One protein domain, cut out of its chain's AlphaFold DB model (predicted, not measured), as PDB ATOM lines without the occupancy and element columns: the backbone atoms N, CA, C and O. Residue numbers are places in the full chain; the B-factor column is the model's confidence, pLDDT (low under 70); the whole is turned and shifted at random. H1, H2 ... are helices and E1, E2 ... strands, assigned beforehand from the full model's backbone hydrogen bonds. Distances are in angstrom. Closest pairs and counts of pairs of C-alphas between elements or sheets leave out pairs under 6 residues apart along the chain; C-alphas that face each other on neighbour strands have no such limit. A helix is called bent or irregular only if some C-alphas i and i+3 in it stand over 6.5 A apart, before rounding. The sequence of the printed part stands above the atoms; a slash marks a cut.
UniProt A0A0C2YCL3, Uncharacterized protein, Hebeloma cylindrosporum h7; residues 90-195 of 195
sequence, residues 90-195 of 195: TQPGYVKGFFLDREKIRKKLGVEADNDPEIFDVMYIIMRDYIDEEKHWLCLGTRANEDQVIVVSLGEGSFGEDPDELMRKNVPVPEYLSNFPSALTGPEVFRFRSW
ATOM      1  N   THR A  90     -34.923  -6.900  20.910       49.62
ATOM      2  CA  THR A  90     -34.876  -7.180  19.467       49.62
ATOM      3  C   THR A  90     -33.468  -7.538  18.984       49.62
ATOM      4  O   THR A  90     -33.302  -7.885  17.817       49.62
ATOM      5  N   GLN A  91     -32.455  -7.472  19.857       55.91
ATOM      6  CA  GLN A  91     -31.052  -7.707  19.522       55.91
ATOM      7  C   GLN A  91     -30.430  -8.834  20.363       55.91
ATOM      8  O   GLN A  91     -30.842  -9.047  21.507       55.91
ATOM      9  N   PRO A  92     -29.453  -9.579  19.807       71.00
ATOM     10  CA  PRO A  92     -28.714 -10.586  20.558       71.00
ATOM     11  C   PRO A  92     -27.924  -9.915  21.686       71.00
ATOM     12  O   PRO A  92     -27.078  -9.068  21.425       71.00
ATOM     13  N   GLY A  93     -28.191 -10.314  22.927       88.88
ATOM     14  CA  GLY A  93     -27.434  -9.869  24.093       88.88
ATOM     15  C   GLY A  93     -26.633 -10.994  24.735       88.88
ATOM     16  O   GLY A  93     -26.727 -12.169  24.360       88.88
ATOM     17  N   TYR A  94     -25.867 -10.620  25.744       92.56
ATOM     18  CA  TYR A  94     -25.075 -11.492  26.590       92.56
ATOM     19  C   TYR A  94     -25.405 -11.218  28.053       92.56
ATOM     20  O   TYR A  94     -25.791 -10.112  28.428       92.56
ATOM     21  N   VAL A  95     -25.245 -12.242  28.881       92.56
ATOM     22  CA  VAL A  95     -25.489 -12.186  30.320       92.56
ATOM     23  C   VAL A  95     -24.292 -12.763  31.062       92.56
ATOM     24  O   VAL A  95     -23.792 -13.832  30.716       92.56
ATOM     25  N   LYS A  96     -23.825 -12.051  32.083       93.50
ATOM     26  CA  LYS A  96     -22.798 -12.498  33.016       93.50
ATOM     27  C   LYS A  96     -23.461 -13.163  34.215       93.50
ATOM     28  O   LYS A  96     -24.286 -12.551  34.894       93.50
ATOM     29  N   GLY A  97     -23.106 -14.408  34.488       93.56
ATOM     30  CA  GLY A  97     -23.825 -15.198  35.479       93.56
ATOM     31  C   GLY A  97     -23.119 -16.474  35.893       93.56
ATOM     32  O   GLY A  97     -22.026 -16.785  35.426       93.56
ATOM     33  N   PHE A  98     -23.782 -17.219  36.768       93.50
ATOM     34  CA  PHE A  98     -23.471 -18.619  37.041       93.50
ATOM     35  C   PHE A  98     -24.466 -19.491  36.299       93.50
ATOM     36  O   PHE A  98     -25.645 -19.163  36.283       93.50
ATOM     37  N   PHE A  99     -24.041 -20.615  35.734       92.38
ATOM     38  CA  PHE A  99     -24.995 -21.597  35.226       92.38
ATOM     39  C   PHE A  99     -25.165 -22.765  36.196       92.38
ATOM     40  O   PHE A  99     -24.236 -23.123  36.926       92.38
ATOM     41  N   LEU A 100     -26.355 -23.369  36.173       91.06
ATOM     42  CA  LEU A 100     -26.645 -24.613  36.887       91.06
ATOM     43  C   LEU A 100     -25.982 -25.793  36.172       91.06
ATOM     44  O   LEU A 100     -26.363 -26.173  35.063       91.06
ATOM     45  N   ASP A 101     -24.969 -26.364  36.812       91.19
ATOM     46  CA  ASP A 101     -24.129 -27.409  36.251       91.19
ATOM     47  C   ASP A 101     -24.735 -28.792  36.503       91.19
ATOM     48  O   ASP A 101     -24.530 -29.421  37.546       91.19
ATOM     49  N   ARG A 102     -25.497 -29.263  35.510       89.38
ATOM     50  CA  ARG A 102     -26.146 -30.582  35.531       89.38
ATOM     51  C   ARG A 102     -25.158 -31.710  35.796       89.38
ATOM     52  O   ARG A 102     -25.506 -32.644  36.508       89.38
ATOM     53  N   GLU A 103     -23.938 -31.634  35.268       90.19
ATOM     54  CA  GLU A 103     -22.945 -32.690  35.457       90.19
ATOM     55  C   GLU A 103     -22.453 -32.731  36.907       90.19
ATOM     56  O   GLU A 103     -22.329 -33.810  37.490       90.19
ATOM     57  N   LYS A 104     -22.218 -31.568  37.522       91.38
ATOM     58  CA  LYS A 104     -21.858 -31.507  38.944       91.38
ATOM     59  C   LYS A 104     -22.993 -31.991  39.845       91.38
ATOM     60  O   LYS A 104     -22.732 -32.766  40.765       91.38
ATOM     61  N   ILE A 105     -24.236 -31.603  39.551       90.31
ATOM     62  CA  ILE A 105     -25.425 -32.076  40.279       90.31
ATOM     63  C   ILE A 105     -25.545 -33.597  40.150       90.31
ATOM     64  O   ILE A 105     -25.643 -34.291  41.159       90.31
ATOM     65  N   ARG A 106     -25.429 -34.130  38.929       91.62
ATOM     66  CA  ARG A 106     -25.445 -35.570  38.643       91.62
ATOM     67  C   ARG A 106     -24.389 -36.328  39.450       91.62
ATOM     68  O   ARG A 106     -24.714 -37.278  40.156       91.62
ATOM     69  N   LYS A 107     -23.133 -35.863  39.415       91.00
ATOM     70  CA  LYS A 107     -22.027 -36.447  40.195       91.00
ATOM     71  C   LYS A 107     -22.283 -36.391  41.699       91.00
ATOM     72  O   LYS A 107     -21.912 -37.318  42.410       91.00
ATOM     73  N   LYS A 108     -22.904 -35.315  42.190       88.31
ATOM     74  CA  LYS A 108     -23.225 -35.150  43.611       88.31
ATOM     75  C   LYS A 108     -24.344 -36.089  44.067       88.31
ATOM     76  O   LYS A 108     -24.289 -36.556  45.201       88.31
ATOM     77  N   LEU A 109     -25.319 -36.356  43.199       87.56
ATOM     78  CA  LEU A 109     -26.415 -37.293  43.447       87.56
ATOM     79  C   LEU A 109     -26.006 -38.759  43.247       87.56
ATOM     80  O   LEU A 109     -26.644 -39.648  43.799       87.56
ATOM     81  N   GLY A 110     -24.925 -39.018  42.506       89.38
ATOM     82  CA  GLY A 110     -24.483 -40.379  42.203       89.38
ATOM     83  C   GLY A 110     -25.410 -41.095  41.217       89.38
ATOM     84  O   GLY A 110     -25.524 -42.318  41.270       89.38
ATOM     85  N   VAL A 111     -26.081 -40.341  40.343       89.50
ATOM     86  CA  VAL A 111     -26.977 -40.882  39.313       89.50
ATOM     87  C   VAL A 111     -26.242 -41.003  37.978       89.50
ATOM     88  O   VAL A 111     -25.463 -40.130  37.596       89.50
ATOM     89  N   GLU A 112     -26.464 -42.102  37.262       86.38
ATOM     90  CA  GLU A 112     -25.767 -42.388  35.999       86.38
ATOM     91  C   GLU A 112     -26.450 -41.723  34.795       86.38
ATOM     92  O   GLU A 112     -25.779 -41.272  33.867       86.38
ATOM     93  N   ALA A 113     -27.784 -41.626  34.814       85.44
ATOM     94  CA  ALA A 113     -28.569 -41.086  33.710       85.44
ATOM     95  C   ALA A 113     -28.555 -39.547  33.687       85.44
ATOM     96  O   ALA A 113     -28.857 -38.891  34.679       85.44
ATOM     97  N   ASP A 114     -28.283 -38.957  32.522       77.56
ATOM     98  CA  ASP A 114     -28.241 -37.493  32.368       77.56
ATOM     99  C   ASP A 114     -29.622 -36.823  32.475       77.56
ATOM    100  O   ASP A 114     -29.724 -35.644  32.826       77.56
ATOM    101  N   ASN A 115     -30.692 -37.564  32.179       82.88
ATOM    102  CA  ASN A 115     -32.081 -37.096  32.238       82.88
ATOM    103  C   ASN A 115     -32.834 -37.655  33.451       82.88
ATOM    104  O   ASN A 115     -34.049 -37.839  33.390       82.88
ATOM    105  N   ASP A 116     -32.114 -37.959  34.529       88.94
ATOM    106  CA  ASP A 116     -32.725 -38.419  35.770       88.94
ATOM    107  C   ASP A 116     -33.638 -37.325  36.373       88.94
ATOM    108  O   ASP A 116     -33.203 -36.169  36.477       88.94
ATOM    109  N   PRO A 117     -34.896 -37.641  36.750       88.81
ATOM    110  CA  PRO A 117     -35.809 -36.683  37.376       88.81
ATOM    111  C   PRO A 117     -35.231 -36.032  38.641       88.81
ATOM    112  O   PRO A 117     -35.491 -34.852  38.875       88.81
ATOM    113  N   GLU A 118     -34.382 -36.729  39.405       88.50
ATOM    114  CA  GLU A 118     -33.768 -36.177  40.621       88.50
ATOM    115  C   GLU A 118     -32.862 -34.971  40.327       88.50
ATOM    116  O   GLU A 118     -32.770 -34.041  41.132       88.50
ATOM    117  N   ILE A 119     -32.225 -34.935  39.149       87.56
ATOM    118  CA  ILE A 119     -31.416 -33.785  38.719       87.56
ATOM    119  C   ILE A 119     -32.315 -32.553  38.564       87.56
ATOM    120  O   ILE A 119     -31.960 -31.468  39.028       87.56
ATOM    121  N   PHE A 120     -33.482 -32.718  37.935       87.62
ATOM    122  CA  PHE A 120     -34.433 -31.628  37.722       87.62
ATOM    123  C   PHE A 120     -35.035 -31.132  39.040       87.62
ATOM    124  O   PHE A 120     -35.140 -29.919  39.231       87.62
ATOM    125  N   ASP A 121     -35.345 -32.038  39.970       87.88
ATOM    126  CA  ASP A 121     -35.857 -31.684  41.298       87.88
ATOM    127  C   ASP A 121     -34.849 -30.841  42.089       87.88
ATOM    128  O   ASP A 121     -35.204 -29.810  42.668       87.88
ATOM    129  N   VAL A 122     -33.567 -31.220  42.072       87.06
ATOM    130  CA  VAL A 122     -32.512 -30.444  42.740       87.06
ATOM    131  C   VAL A 122     -32.327 -29.080  42.088       87.06
ATOM    132  O   VAL A 122     -32.239 -28.076  42.795       87.06
ATOM    133  N   MET A 123     -32.298 -29.015  40.755       88.19
ATOM    134  CA  MET A 123     -32.224 -27.737  40.045       88.19
ATOM    135  C   MET A 123     -33.397 -26.825  40.421       88.19
ATOM    136  O   MET A 123     -33.187 -25.643  40.686       88.19
ATOM    137  N   TYR A 124     -34.614 -27.372  40.498       87.12
ATOM    138  CA  TYR A 124     -35.804 -26.631  40.906       87.12
ATOM    139  C   TYR A 124     -35.700 -26.100  42.340       87.12
ATOM    140  O   TYR A 124     -35.986 -24.928  42.575       87.12
ATOM    141  N   ILE A 125     -35.234 -26.917  43.290       86.62
ATOM    142  CA  ILE A 125     -35.020 -26.489  44.682       86.62
ATOM    143  C   ILE A 125     -33.984 -25.363  44.756       86.62
ATOM    144  O   ILE A 125     -34.206 -24.384  45.464       86.62
ATOM    145  N   ILE A 126     -32.878 -25.468  44.012       85.88
ATOM    146  CA  ILE A 126     -31.864 -24.406  43.963       85.88
ATOM    147  C   ILE A 126     -32.494 -23.102  43.468       85.88
ATOM    148  O   ILE A 126     -32.323 -22.063  44.102       85.88
ATOM    149  N   MET A 127     -33.251 -23.163  42.370       86.06
ATOM    150  CA  MET A 127     -33.905 -21.985  41.805       86.06
ATOM    151  C   MET A 127     -34.922 -21.362  42.761       86.06
ATOM    152  O   MET A 127     -34.917 -20.151  42.928       86.06
ATOM    153  N   ARG A 128     -35.755 -22.176  43.410       83.69
ATOM    154  CA  ARG A 128     -36.838 -21.695  44.277       83.69
ATOM    155  C   ARG A 128     -36.348 -21.169  45.628       83.69
ATOM    156  O   ARG A 128     -36.858 -20.163  46.104       83.69
ATOM    157  N   ASP A 129     -35.412 -21.873  46.269       80.44
ATOM    158  CA  ASP A 129     -35.094 -21.642  47.687       80.44
ATOM    159  C   ASP A 129     -33.823 -20.812  47.903       80.44
ATOM    160  O   ASP A 129     -33.639 -20.250  48.983       80.44
ATOM    161  N   TYR A 130     -32.934 -20.740  46.906       77.69
ATOM    162  CA  TYR A 130     -31.619 -20.105  47.061       77.69
ATOM    163  C   TYR A 130     -31.404 -18.898  46.155       77.69
ATOM    164  O   TYR A 130     -30.541 -18.070  46.451       77.69
ATOM    165  N   ILE A 131     -32.149 -18.777  45.057       82.81
ATOM    166  CA  ILE A 131     -32.021 -17.631  44.161       82.81
ATOM    167  C   ILE A 131     -32.991 -16.548  44.614       82.81
ATOM    168  O   ILE A 131     -34.203 -16.712  44.587       82.81
ATOM    169  N   ASP A 132     -32.428 -15.421  45.035       81.81
ATOM    170  CA  ASP A 132     -33.194 -14.214  45.322       81.81
ATOM    171  C   ASP A 132     -33.634 -13.574  43.996       81.81
ATOM    172  O   ASP A 132     -32.832 -12.893  43.355       81.81
ATOM    173  N   GLU A 133     -34.882 -13.821  43.588       75.94
ATOM    174  CA  GLU A 133     -35.475 -13.341  42.329       75.94
ATOM    175  C   GLU A 133     -35.560 -11.807  42.233       75.94
ATOM    176  O   GLU A 133     -35.592 -11.257  41.129       75.94
ATOM    177  N   GLU A 134     -35.566 -11.092  43.365       76.81
ATOM    178  CA  GLU A 134     -35.569  -9.622  43.369       76.81
ATOM    179  C   GLU A 134     -34.197  -9.059  42.986       76.81
ATOM    180  O   GLU A 134     -34.100  -7.958  42.438       76.81
ATOM    181  N   LYS A 135     -33.132  -9.816  43.268       75.62
ATOM    182  CA  LYS A 135     -31.744  -9.411  43.016       75.62
ATOM    183  C   LYS A 135     -31.113 -10.100  41.807       75.62
ATOM    184  O   LYS A 135     -30.215  -9.531  41.189       75.62
ATOM    185  N   HIS A 136     -31.563 -11.304  41.467       82.06
ATOM    186  CA  HIS A 136     -30.945 -12.169  40.468       82.06
ATOM    187  C   HIS A 136     -32.004 -12.719  39.535       82.06
ATOM    188  O   HIS A 136     -32.871 -13.500  39.920       82.06
ATOM    189  N   TRP A 137     -31.899 -12.333  38.273       84.00
ATOM    190  CA  TRP A 137     -32.801 -12.827  37.248       84.00
ATOM    191  C   TRP A 137     -32.331 -14.179  36.722       84.00
ATOM    192  O   TRP A 137     -31.149 -14.376  36.423       84.00
ATOM    193  N   LEU A 138     -33.270 -15.106  36.587       87.69
ATOM    194  CA  LEU A 138     -33.059 -16.347  35.859       87.69
ATOM    195  C   LEU A 138     -33.230 -16.094  34.366       87.69
ATOM    196  O   LEU A 138     -34.066 -15.296  33.954       87.69
ATOM    197  N   CYS A 139     -32.403 -16.749  33.559       87.81
ATOM    198  CA  CYS A 139     -32.535 -16.724  32.110       87.81
ATOM    199  C   CYS A 139     -31.958 -17.990  31.481       87.81
ATOM    200  O   CYS A 139     -31.154 -18.707  32.081       87.81
ATOM    201  N   LEU A 140     -32.341 -18.250  30.237       88.81
ATOM    202  CA  LEU A 140     -31.705 -19.239  29.385       88.81
ATOM    203  C   LEU A 140     -30.554 -18.593  28.613       88.81
ATOM    204  O   LEU A 140     -30.718 -17.577  27.928       88.81
ATOM    205  N   GLY A 141     -29.386 -19.223  28.694       89.81
ATOM    206  CA  GLY A 141     -28.189 -18.843  27.958       89.81
ATOM    207  C   GLY A 141     -27.644 -20.002  27.130       89.81
ATOM    208  O   GLY A 141     -27.925 -21.164  27.400       89.81
ATOM    209  N   THR A 142     -26.840 -19.696  26.118       90.75
ATOM    210  CA  THR A 142     -26.029 -20.693  25.401       90.75
ATOM    211  C   THR A 142     -24.554 -20.405  25.600       90.75
ATOM    212  O   THR A 142     -24.135 -19.247  25.484       90.75
ATOM    213  N   ARG A 143     -23.762 -21.454  25.849       86.00
ATOM    214  CA  ARG A 143     -22.298 -21.362  25.750       86.00
ATOM    215  C   ARG A 143     -21.864 -21.336  24.284       86.00
ATOM    216  O   ARG A 143     -22.659 -21.617  23.389       86.00
ATOM    217  N   ALA A 144     -20.596 -21.005  24.042       72.00
ATOM    218  CA  ALA A 144     -20.017 -20.960  22.695       72.00
ATOM    219  C   ALA A 144     -20.182 -22.284  21.913       72.00
ATOM    220  O   ALA A 144     -20.264 -22.248  20.690       72.00
ATOM    221  N   ASN A 145     -20.313 -23.416  22.620       64.62
ATOM    222  CA  ASN A 145     -20.390 -24.767  22.057       64.62
ATOM    223  C   ASN A 145     -21.755 -25.441  22.317       64.62
ATOM    224  O   ASN A 145     -21.828 -26.544  22.839       64.62
ATOM    225  N   GLU A 146     -22.824 -24.754  21.917       65.62
ATOM    226  CA  GLU A 146     -24.172 -25.294  21.638       65.62
ATOM    227  C   GLU A 146     -25.119 -25.570  22.819       65.62
ATOM    228  O   GLU A 146     -26.311 -25.283  22.678       65.62
ATOM    229  N   ASP A 147     -24.647 -26.005  23.989       80.44
ATOM    230  CA  ASP A 147     -25.576 -26.366  25.071       80.44
ATOM    231  C   ASP A 147     -26.310 -25.154  25.678       80.44
ATOM    232  O   ASP A 147     -25.704 -24.155  26.099       80.44
ATOM    233  N   GLN A 148     -27.643 -25.264  25.735       84.44
ATOM    234  CA  GLN A 148     -28.502 -24.364  26.500       84.44
ATOM    235  C   GLN A 148     -28.378 -24.671  27.990       84.44
ATOM    236  O   GLN A 148     -28.454 -25.823  28.415       84.44
ATOM    237  N   VAL A 149     -28.227 -23.622  28.789       89.38
ATOM    238  CA  VAL A 149     -28.077 -23.711  30.238       89.38
ATOM    239  C   VAL A 149     -28.964 -22.683  30.927       89.38
ATOM    240  O   VAL A 149     -29.227 -21.606  30.388       89.38
ATOM    241  N   ILE A 150     -29.404 -23.014  32.138       88.75
ATOM    242  CA  ILE A 150     -30.062 -22.055  33.023       88.75
ATOM    243  C   ILE A 150     -28.973 -21.210  33.672       88.75
ATOM    244  O   ILE A 150     -28.063 -21.754  34.303       88.75
ATOM    245  N   VAL A 151     -29.074 -19.898  33.504       89.88
ATOM    246  CA  VAL A 151     -28.126 -18.906  33.996       89.88
ATOM    247  C   VAL A 151     -28.787 -18.071  35.085       89.88
ATOM    248  O   VAL A 151     -29.845 -17.474  34.892       89.88
ATOM    249  N   VAL A 152     -28.109 -17.999  36.220       90.19
ATOM    250  CA  VAL A 152     -28.359 -17.074  37.317       90.19
ATOM    251  C   VAL A 152     -27.581 -15.793  37.034       90.19
ATOM    252  O   VAL A 152     -26.350 -15.766  37.126       90.19
ATOM    253  N   SER A 153     -28.293 -14.736  36.647       89.00
ATOM    254  CA  SER A 153     -27.723 -13.405  36.435       89.00
ATOM    255  C   SER A 153     -27.137 -12.848  37.733       89.00
ATOM    256  O   SER A 153     -27.739 -12.979  38.795       89.00
ATOM    257  N   LEU A 154     -26.012 -12.134  37.645       87.12
ATOM    258  CA  LEU A 154     -25.437 -11.394  38.780       87.12
ATOM    259  C   LEU A 154     -26.174 -10.076  39.110       87.12
ATOM    260  O   LEU A 154     -25.626  -9.217  39.795       87.12
ATOM    261  N   GLY A 155     -27.397  -9.902  38.608       83.81
ATOM    262  CA  GLY A 155     -28.230  -8.730  38.867       83.81
ATOM    263  C   GLY A 155     -27.925  -7.549  37.944       83.81
ATOM    264  O   GLY A 155     -27.666  -7.714  36.752       83.81
ATOM    265  N   GLU A 156     -28.009  -6.331  38.477       82.06
ATOM    266  CA  GLU A 156     -27.900  -5.114  37.673       82.06
ATOM    267  C   GLU A 156     -26.531  -4.994  36.980       82.06
ATOM    268  O   GLU A 156     -25.465  -5.164  37.572       82.06
ATOM    269  N   GLY A 157     -26.557  -4.682  35.682       84.44
ATOM    270  CA  GLY A 157     -25.349  -4.498  34.886       84.44
ATOM    271  C   GLY A 157     -24.658  -5.790  34.446       84.44
ATOM    272  O   GLY A 157     -23.593  -5.692  33.835       84.44
ATOM    273  N   SER A 158     -25.246  -6.957  34.705       89.00
ATOM    274  CA  SER A 158     -24.768  -8.247  34.201       89.00
ATOM    275  C   SER A 158     -25.156  -8.517  32.740       89.00
ATOM    276  O   SER A 158     -24.617  -9.438  32.134       89.00
ATOM    277  N   PHE A 159     -26.080  -7.742  32.171       91.06
ATOM    278  CA  PHE A 159     -26.575  -7.894  30.805       91.06
ATOM    279  C   PHE A 159     -26.012  -6.802  29.881       91.06
ATOM    280  O   PHE A 159     -25.907  -5.647  30.297       91.06
ATOM    281  N   GLY A 160     -25.668  -7.144  28.636       90.19
ATOM    282  CA  GLY A 160     -25.078  -6.211  27.668       90.19
ATOM    283  C   GLY A 160     -24.909  -6.791  26.261       90.19
ATOM    284  O   GLY A 160     -25.182  -7.964  26.029       90.19
ATOM    285  N   GLU A 161     -24.471  -5.963  25.313       90.44
ATOM    286  CA  GLU A 161     -24.293  -6.347  23.898       90.44
ATOM    287  C   GLU A 161     -22.871  -6.843  23.585       90.44
ATOM    288  O   GLU A 161     -22.688  -7.652  22.675       90.44
ATOM    289  N   ASP A 162     -21.876  -6.399  24.358       89.75
ATOM    290  CA  ASP A 162     -20.468  -6.759  24.189       89.75
ATOM    291  C   ASP A 162     -20.037  -7.793  25.258       89.75
ATOM    292  O   ASP A 162     -20.020  -7.485  26.460       89.75
ATOM    293  N   PRO A 163     -19.680  -9.028  24.857       91.06
ATOM    294  CA  PRO A 163     -19.249 -10.059  25.792       91.06
ATOM    295  C   PRO A 163     -17.888  -9.756  26.438       91.06
ATOM    296  O   PRO A 163     -17.681 -10.120  27.599       91.06
ATOM    297  N   ASP A 164     -16.977  -9.077  25.736       91.44
ATOM    298  CA  ASP A 164     -15.657  -8.715  26.257       91.44
ATOM    299  C   ASP A 164     -15.777  -7.599  27.297       91.44
ATOM    300  O   ASP A 164     -15.102  -7.627  28.334       91.44
ATOM    301  N   GLU A 165     -16.665  -6.633  27.055       91.50
ATOM    302  CA  GLU A 165     -16.999  -5.595  28.032       91.50
ATOM    303  C   GLU A 165     -17.587  -6.214  29.306       91.50
ATOM    304  O   GLU A 165     -17.098  -5.954  30.411       91.50
ATOM    305  N   LEU A 166     -18.586  -7.093  29.167       90.88
ATOM    306  CA  LEU A 166     -19.189  -7.794  30.302       90.88
ATOM    307  C   LEU A 166     -18.165  -8.626  31.072       90.88
ATOM    308  O   LEU A 166     -18.177  -8.637  32.307       90.88
ATOM    309  N   MET A 167     -17.245  -9.298  30.378       90.44
ATOM    310  CA  MET A 167     -16.205 -10.088  31.032       90.44
ATOM    311  C   MET A 167     -15.309  -9.209  31.916       90.44
ATOM    312  O   MET A 167     -15.038  -9.573  33.062       90.44
ATOM    313  N   ARG A 168     -14.930  -8.016  31.438       91.75
ATOM    314  CA  ARG A 168     -14.105  -7.044  32.183       91.75
ATOM    315  C   ARG A 168     -14.854  -6.350  33.318       91.75
ATOM    316  O   ARG A 168     -14.227  -5.894  34.272       91.75
ATOM    317  N   LYS A 169     -16.179  -6.250  33.226       88.94
ATOM    318  CA  LYS A 169     -16.998  -5.563  34.223       88.94
ATOM    319  C   LYS A 169     -16.934  -6.269  35.576       88.94
ATOM    320  O   LYS A 169     -17.207  -7.467  35.681       88.94
ATOM    321  N   ASN A 170     -16.611  -5.518  36.624       86.75
ATOM    322  CA  ASN A 170     -16.666  -6.028  37.987       86.75
ATOM    323  C   ASN A 170     -18.120  -5.995  38.473       86.75
ATOM    324  O   ASN A 170     -18.615  -4.948  38.887       86.75
ATOM    325  N   VAL A 171     -18.814  -7.127  38.352       86.19
ATOM    326  CA  VAL A 171     -20.178  -7.300  38.861       86.19
ATOM    327  C   VAL A 171     -20.071  -8.033  40.198       86.19
ATOM    328  O   VAL A 171     -19.413  -9.078  40.238       86.19
ATOM    329  N   PRO A 172     -20.646  -7.499  41.290       85.50
ATOM    330  CA  PRO A 172     -20.522  -8.113  42.604       85.50
ATOM    331  C   PRO A 172     -21.115  -9.519  42.582       85.50
ATOM    332  O   PRO A 172     -22.253  -9.721  42.167       85.50
ATOM    333  N   VAL A 173     -20.326 -10.490  43.038       87.44
ATOM    334  CA  VAL A 173     -20.781 -11.870  43.165       87.44
ATOM    335  C   VAL A 173     -21.354 -12.071  44.570       87.44
ATOM    336  O   VAL A 173     -20.628 -11.877  45.547       87.44
ATOM    337  N   PRO A 174     -22.625 -12.482  44.701       82.06
ATOM    338  CA  PRO A 174     -23.197 -12.845  45.988       82.06
ATOM    339  C   PRO A 174     -22.426 -13.988  46.653       82.06
ATOM    340  O   PRO A 174     -22.087 -14.991  46.020       82.06
ATOM    341  N   GLU A 175     -22.195 -13.857  47.959       83.25
ATOM    342  CA  GLU A 175     -21.441 -14.837  48.747       83.25
ATOM    343  C   GLU A 175     -22.070 -16.232  48.670       83.25
ATOM    344  O   GLU A 175     -21.373 -17.222  48.456       83.25
ATOM    345  N   TYR A 176     -23.401 -16.314  48.747       79.38
ATOM    346  CA  TYR A 176     -24.093 -17.595  48.677       79.38
ATOM    347  C   TYR A 176     -23.852 -18.297  47.332       79.38
ATOM    348  O   TYR A 176     -23.524 -19.475  47.347       79.38
ATOM    349  N   LEU A 177     -23.892 -17.593  46.190       80.38
ATOM    350  CA  LEU A 177     -23.599 -18.188  44.873       80.38
ATOM    351  C   LEU A 177     -22.160 -18.710  44.792       80.38
ATOM    352  O   LEU A 177     -21.922 -19.775  44.226       80.38
ATOM    353  N   SER A 178     -21.216 -17.997  45.412       77.69
ATOM    354  CA  SER A 178     -19.811 -18.422  45.497       77.69
ATOM    355  C   SER A 178     -19.633 -19.692  46.335       77.69
ATOM    356  O   SER A 178     -18.741 -20.495  46.066       77.69
ATOM    357  N   ASN A 179     -20.512 -19.901  47.315       77.88
ATOM    358  CA  ASN A 179     -20.491 -21.043  48.227       77.88
ATOM    359  C   ASN A 179     -21.237 -22.282  47.691       77.88
ATOM    360  O   ASN A 179     -21.280 -23.299  48.384       77.88
ATOM    361  N   PHE A 180     -21.759 -22.256  46.454       78.88
ATOM    362  CA  PHE A 180     -22.374 -23.418  45.783       78.88
ATOM    363  C   PHE A 180     -21.516 -24.021  44.643       78.88
ATOM    364  O   PHE A 180     -22.046 -24.321  43.566       78.88
ATOM    365  N   PRO A 181     -20.204 -24.295  44.830       77.62
ATOM    366  CA  PRO A 181     -19.347 -24.795  43.749       77.62
ATOM    367  C   PRO A 181     -19.722 -26.209  43.278       77.62
ATOM    368  O   PRO A 181     -19.310 -26.626  42.193       77.62
ATOM    369  N   SER A 182     -20.504 -26.944  44.077       81.19
ATOM    370  CA  SER A 182     -21.002 -28.287  43.762       81.19
ATOM    371  C   SER A 182     -22.183 -28.308  42.793       81.19
ATOM    372  O   SER A 182     -22.547 -29.386  42.340       81.19
ATOM    373  N   ALA A 183     -22.812 -27.164  42.518       85.75
ATOM    374  CA  ALA A 183     -23.988 -27.085  41.649       85.75
ATOM    375  C   ALA A 183     -23.904 -25.952  40.620       85.75
ATOM    376  O   ALA A 183     -24.592 -26.002  39.604       85.75
ATOM    377  N   LEU A 184     -23.058 -24.948  40.862       89.81
ATOM    378  CA  LEU A 184     -22.874 -23.805  39.982       89.81
ATOM    379  C   LEU A 184     -21.472 -23.784  39.375       89.81
ATOM    380  O   LEU A 184     -20.491 -24.249  39.968       89.81
ATOM    381  N   THR A 185     -21.377 -23.190  38.193       91.38
ATOM    382  CA  THR A 185     -20.113 -22.895  37.517       91.38
ATOM    383  C   THR A 185     -20.186 -21.485  36.932       91.38
ATOM    384  O   THR A 185     -21.211 -21.082  36.378       91.38
ATOM    385  N   GLY A 186     -19.118 -20.711  37.126       90.38
ATOM    386  CA  GLY A 186     -19.052 -19.292  36.797       90.38
ATOM    387  C   GLY A 186     -18.238 -18.494  37.828       90.38
ATOM    388  O   GLY A 186     -17.576 -19.098  38.677       90.38
ATOM    389  N   PRO A 187     -18.287 -17.151  37.777       91.62
ATOM    390  CA  PRO A 187     -19.081 -16.357  36.842       91.62
ATOM    391  C   PRO A 187     -18.479 -16.350  35.426       91.62
ATOM    392  O   PRO A 187     -17.279 -16.162  35.251       91.62
ATOM    393  N   GLU A 188     -19.325 -16.509  34.413       92.88
ATOM    394  CA  GLU A 188     -18.965 -16.523  32.986       92.88
ATOM    395  C   GLU A 188     -19.938 -15.649  32.179       92.88
ATOM    396  O   GLU A 188     -20.920 -15.140  32.723       92.88
ATOM    397  N   VAL A 189     -19.667 -15.456  30.884       93.19
ATOM    398  CA  VAL A 189     -20.542 -14.720  29.961       93.19
ATOM    399  C   VAL A 189     -21.218 -15.696  29.002       93.19
ATOM    400  O   VAL A 189     -20.556 -16.469  28.310       93.19
ATOM    401  N   PHE A 190     -22.544 -15.631  28.936       93.06
ATOM    402  CA  PHE A 190     -23.388 -16.487  28.106       93.06
ATOM    403  C   PHE A 190     -24.105 -15.653  27.064       93.06
ATOM    404  O   PHE A 190     -24.517 -14.525  27.332       93.06
ATOM    405  N   ARG A 191     -24.329 -16.229  25.884       92.44
ATOM    406  CA  ARG A 191     -25.232 -15.619  24.911       92.44
ATOM    407  C   ARG A 191     -26.663 -15.780  25.409       92.44
ATOM    408  O   ARG A 191     -27.117 -16.908  25.590       92.44
ATOM    409  N   PHE A 192     -27.361 -14.671  25.604       91.06
ATOM    410  CA  PHE A 192     -28.735 -14.653  26.086       91.06
ATOM    411  C   PHE A 192     -29.704 -15.235  25.046       91.06
ATOM    412  O   PHE A 192     -29.559 -14.996  23.841       91.06
ATOM    413  N   ARG A 193     -30.696 -16.004  25.511       88.75
ATOM    414  CA  ARG A 193     -31.759 -16.582  24.676       88.75
ATOM    415  C   ARG A 193     -33.137 -16.083  25.075       88.75
ATOM    416  O   ARG A 193     -33.842 -15.539  24.228       88.75
ATOM    417  N   SER A 194     -33.508 -16.271  26.332       85.12
ATOM    418  CA  SER A 194     -34.786 -15.825  26.882       85.12
ATOM    419  C   SER A 194     -34.666 -15.637  28.387       85.12
ATOM    420  O   SER A 194     -33.770 -16.208  29.006       85.12
ATOM    421  N   TRP A 195     -35.567 -14.843  28.957       81.62
ATOM    422  CA  TRP A 195     -35.823 -14.841  30.395       81.62
ATOM    423  C   TRP A 195     -36.613 -16.094  30.771       81.62
ATOM    424  O   TRP A 195     -37.414 -16.541  29.914       81.62
TER     425      TRP A 195
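Overview. This is residues 90 to 195 of the 195 residues of an uncharacterized protein of Hebeloma cylindrosporum h7 (UniProt A0A0C2YCL3). A small closed barrel of four antiparallel strands, E1, E3, E2 and E4, makes the core, and the long last strand E4 bends sharply to take part in two walls of it. At one end of the longest axis H1 and H2 form a corner, H2 folding back from H1 toward the barrel; at the opposite end the short H3 packs on the outside of E1 and E4, while the very short H4, apart from H3, sits outside the barrel between these two ends. The printed part has 106 residues with four named helices and four named strands, in the order E1 H1 H2 E2 E3 H3 H4 E4, and its class is mixed, helices and strands. It is compact, with a radius of gyration of the C-alphas of 13.6 A, and spans 38 by 29 by 21 A.

Along the chain. E1 is residues 94 to 100, 16.8 A from first to last C-alpha, and begins with C-alpha 94 at (-25.075, -11.492, 26.590). H1 is residues 102 to 109, 10.4 A long. H2, residues 117 to 130, is the longest helix at 19.7 A, and its last C-alpha, 130, is at (-31.619, -20.105, 47.061). H2 is neither bent nor irregular, but only just: C-alphas 127 and 130 are 6.0 A apart. E2 is residues 138 to 142, 13.3 A, and E3 is residues 148 to 153, 14.8 A. H3, residues 163 to 168, measures 8.7 A, and H4, residues 175 to 178, measures 5.1 A. E4 is residues 184 to 194, 19.4 A, bends by 98 degrees at residue 187, and ends with C-alpha 194 at (-34.786, -15.825, 26.882).

Arrangement. Round the closed barrel run E1, E3, E2, E4 and back to E1, each pair of neighbours antiparallel. E1 and E3 have N 98 and O 152 within hydrogen-bond range at 3.0 A, and N 152 and O 98 at 2.7 A. E3 and E2 form a hairpin, with N 149 and O 141 at 2.8 A. E4 has staggered pairing: its residues 184 to 191 pair with E1, where N 190 and O 95 are 2.8 A apart, and its residues 191 to 194 pair with E2, where N 140 and O 194 are 2.8 A apart. A short pairing joins residues 94 to 95 of E1 with residues 159 to 160, antiparallel. H1 and H2 are both on the barrel. They touch, with residues 118 to 122 of H2 alone; the closest C-alphas are those of Arg 106 and Ile 119, 6.2 A apart, and their lines are about perpendicular at 80 degrees. H3 lies outside the barrel over E1, at a height over the sheet of 8.2 A, and runs slantwise to the strands, at 56 degrees to E1 on the local plane. The closest C-alphas of E1 and H3 are those of Tyr 94 and Pro 163, 6.1 A apart. H4 also lies outside the barrel, at a height of 9.6 A, and only just over none of the strands, with 2 of its C-alphas falling on E1. H2 and H4 are only just apart, at 8.1 A. In H1, H2 and H3 every O i to N i+4 pair is within hydrogen-bond range; H4 is too short for such a pair.

Size, cuts and confidence. The two C-alphas farthest apart are those of Thr 90 and Gly 110, 41.6 A. The printed part has no cut and ends at Trp 195, the chain's last residue. The links E1 to H1, E2 to E3 and H4 to E4 are tight, and no link is long. The mean pLDDT of the printed part is 85.7; residues 90 to 91 and 145 to 146 are under 70.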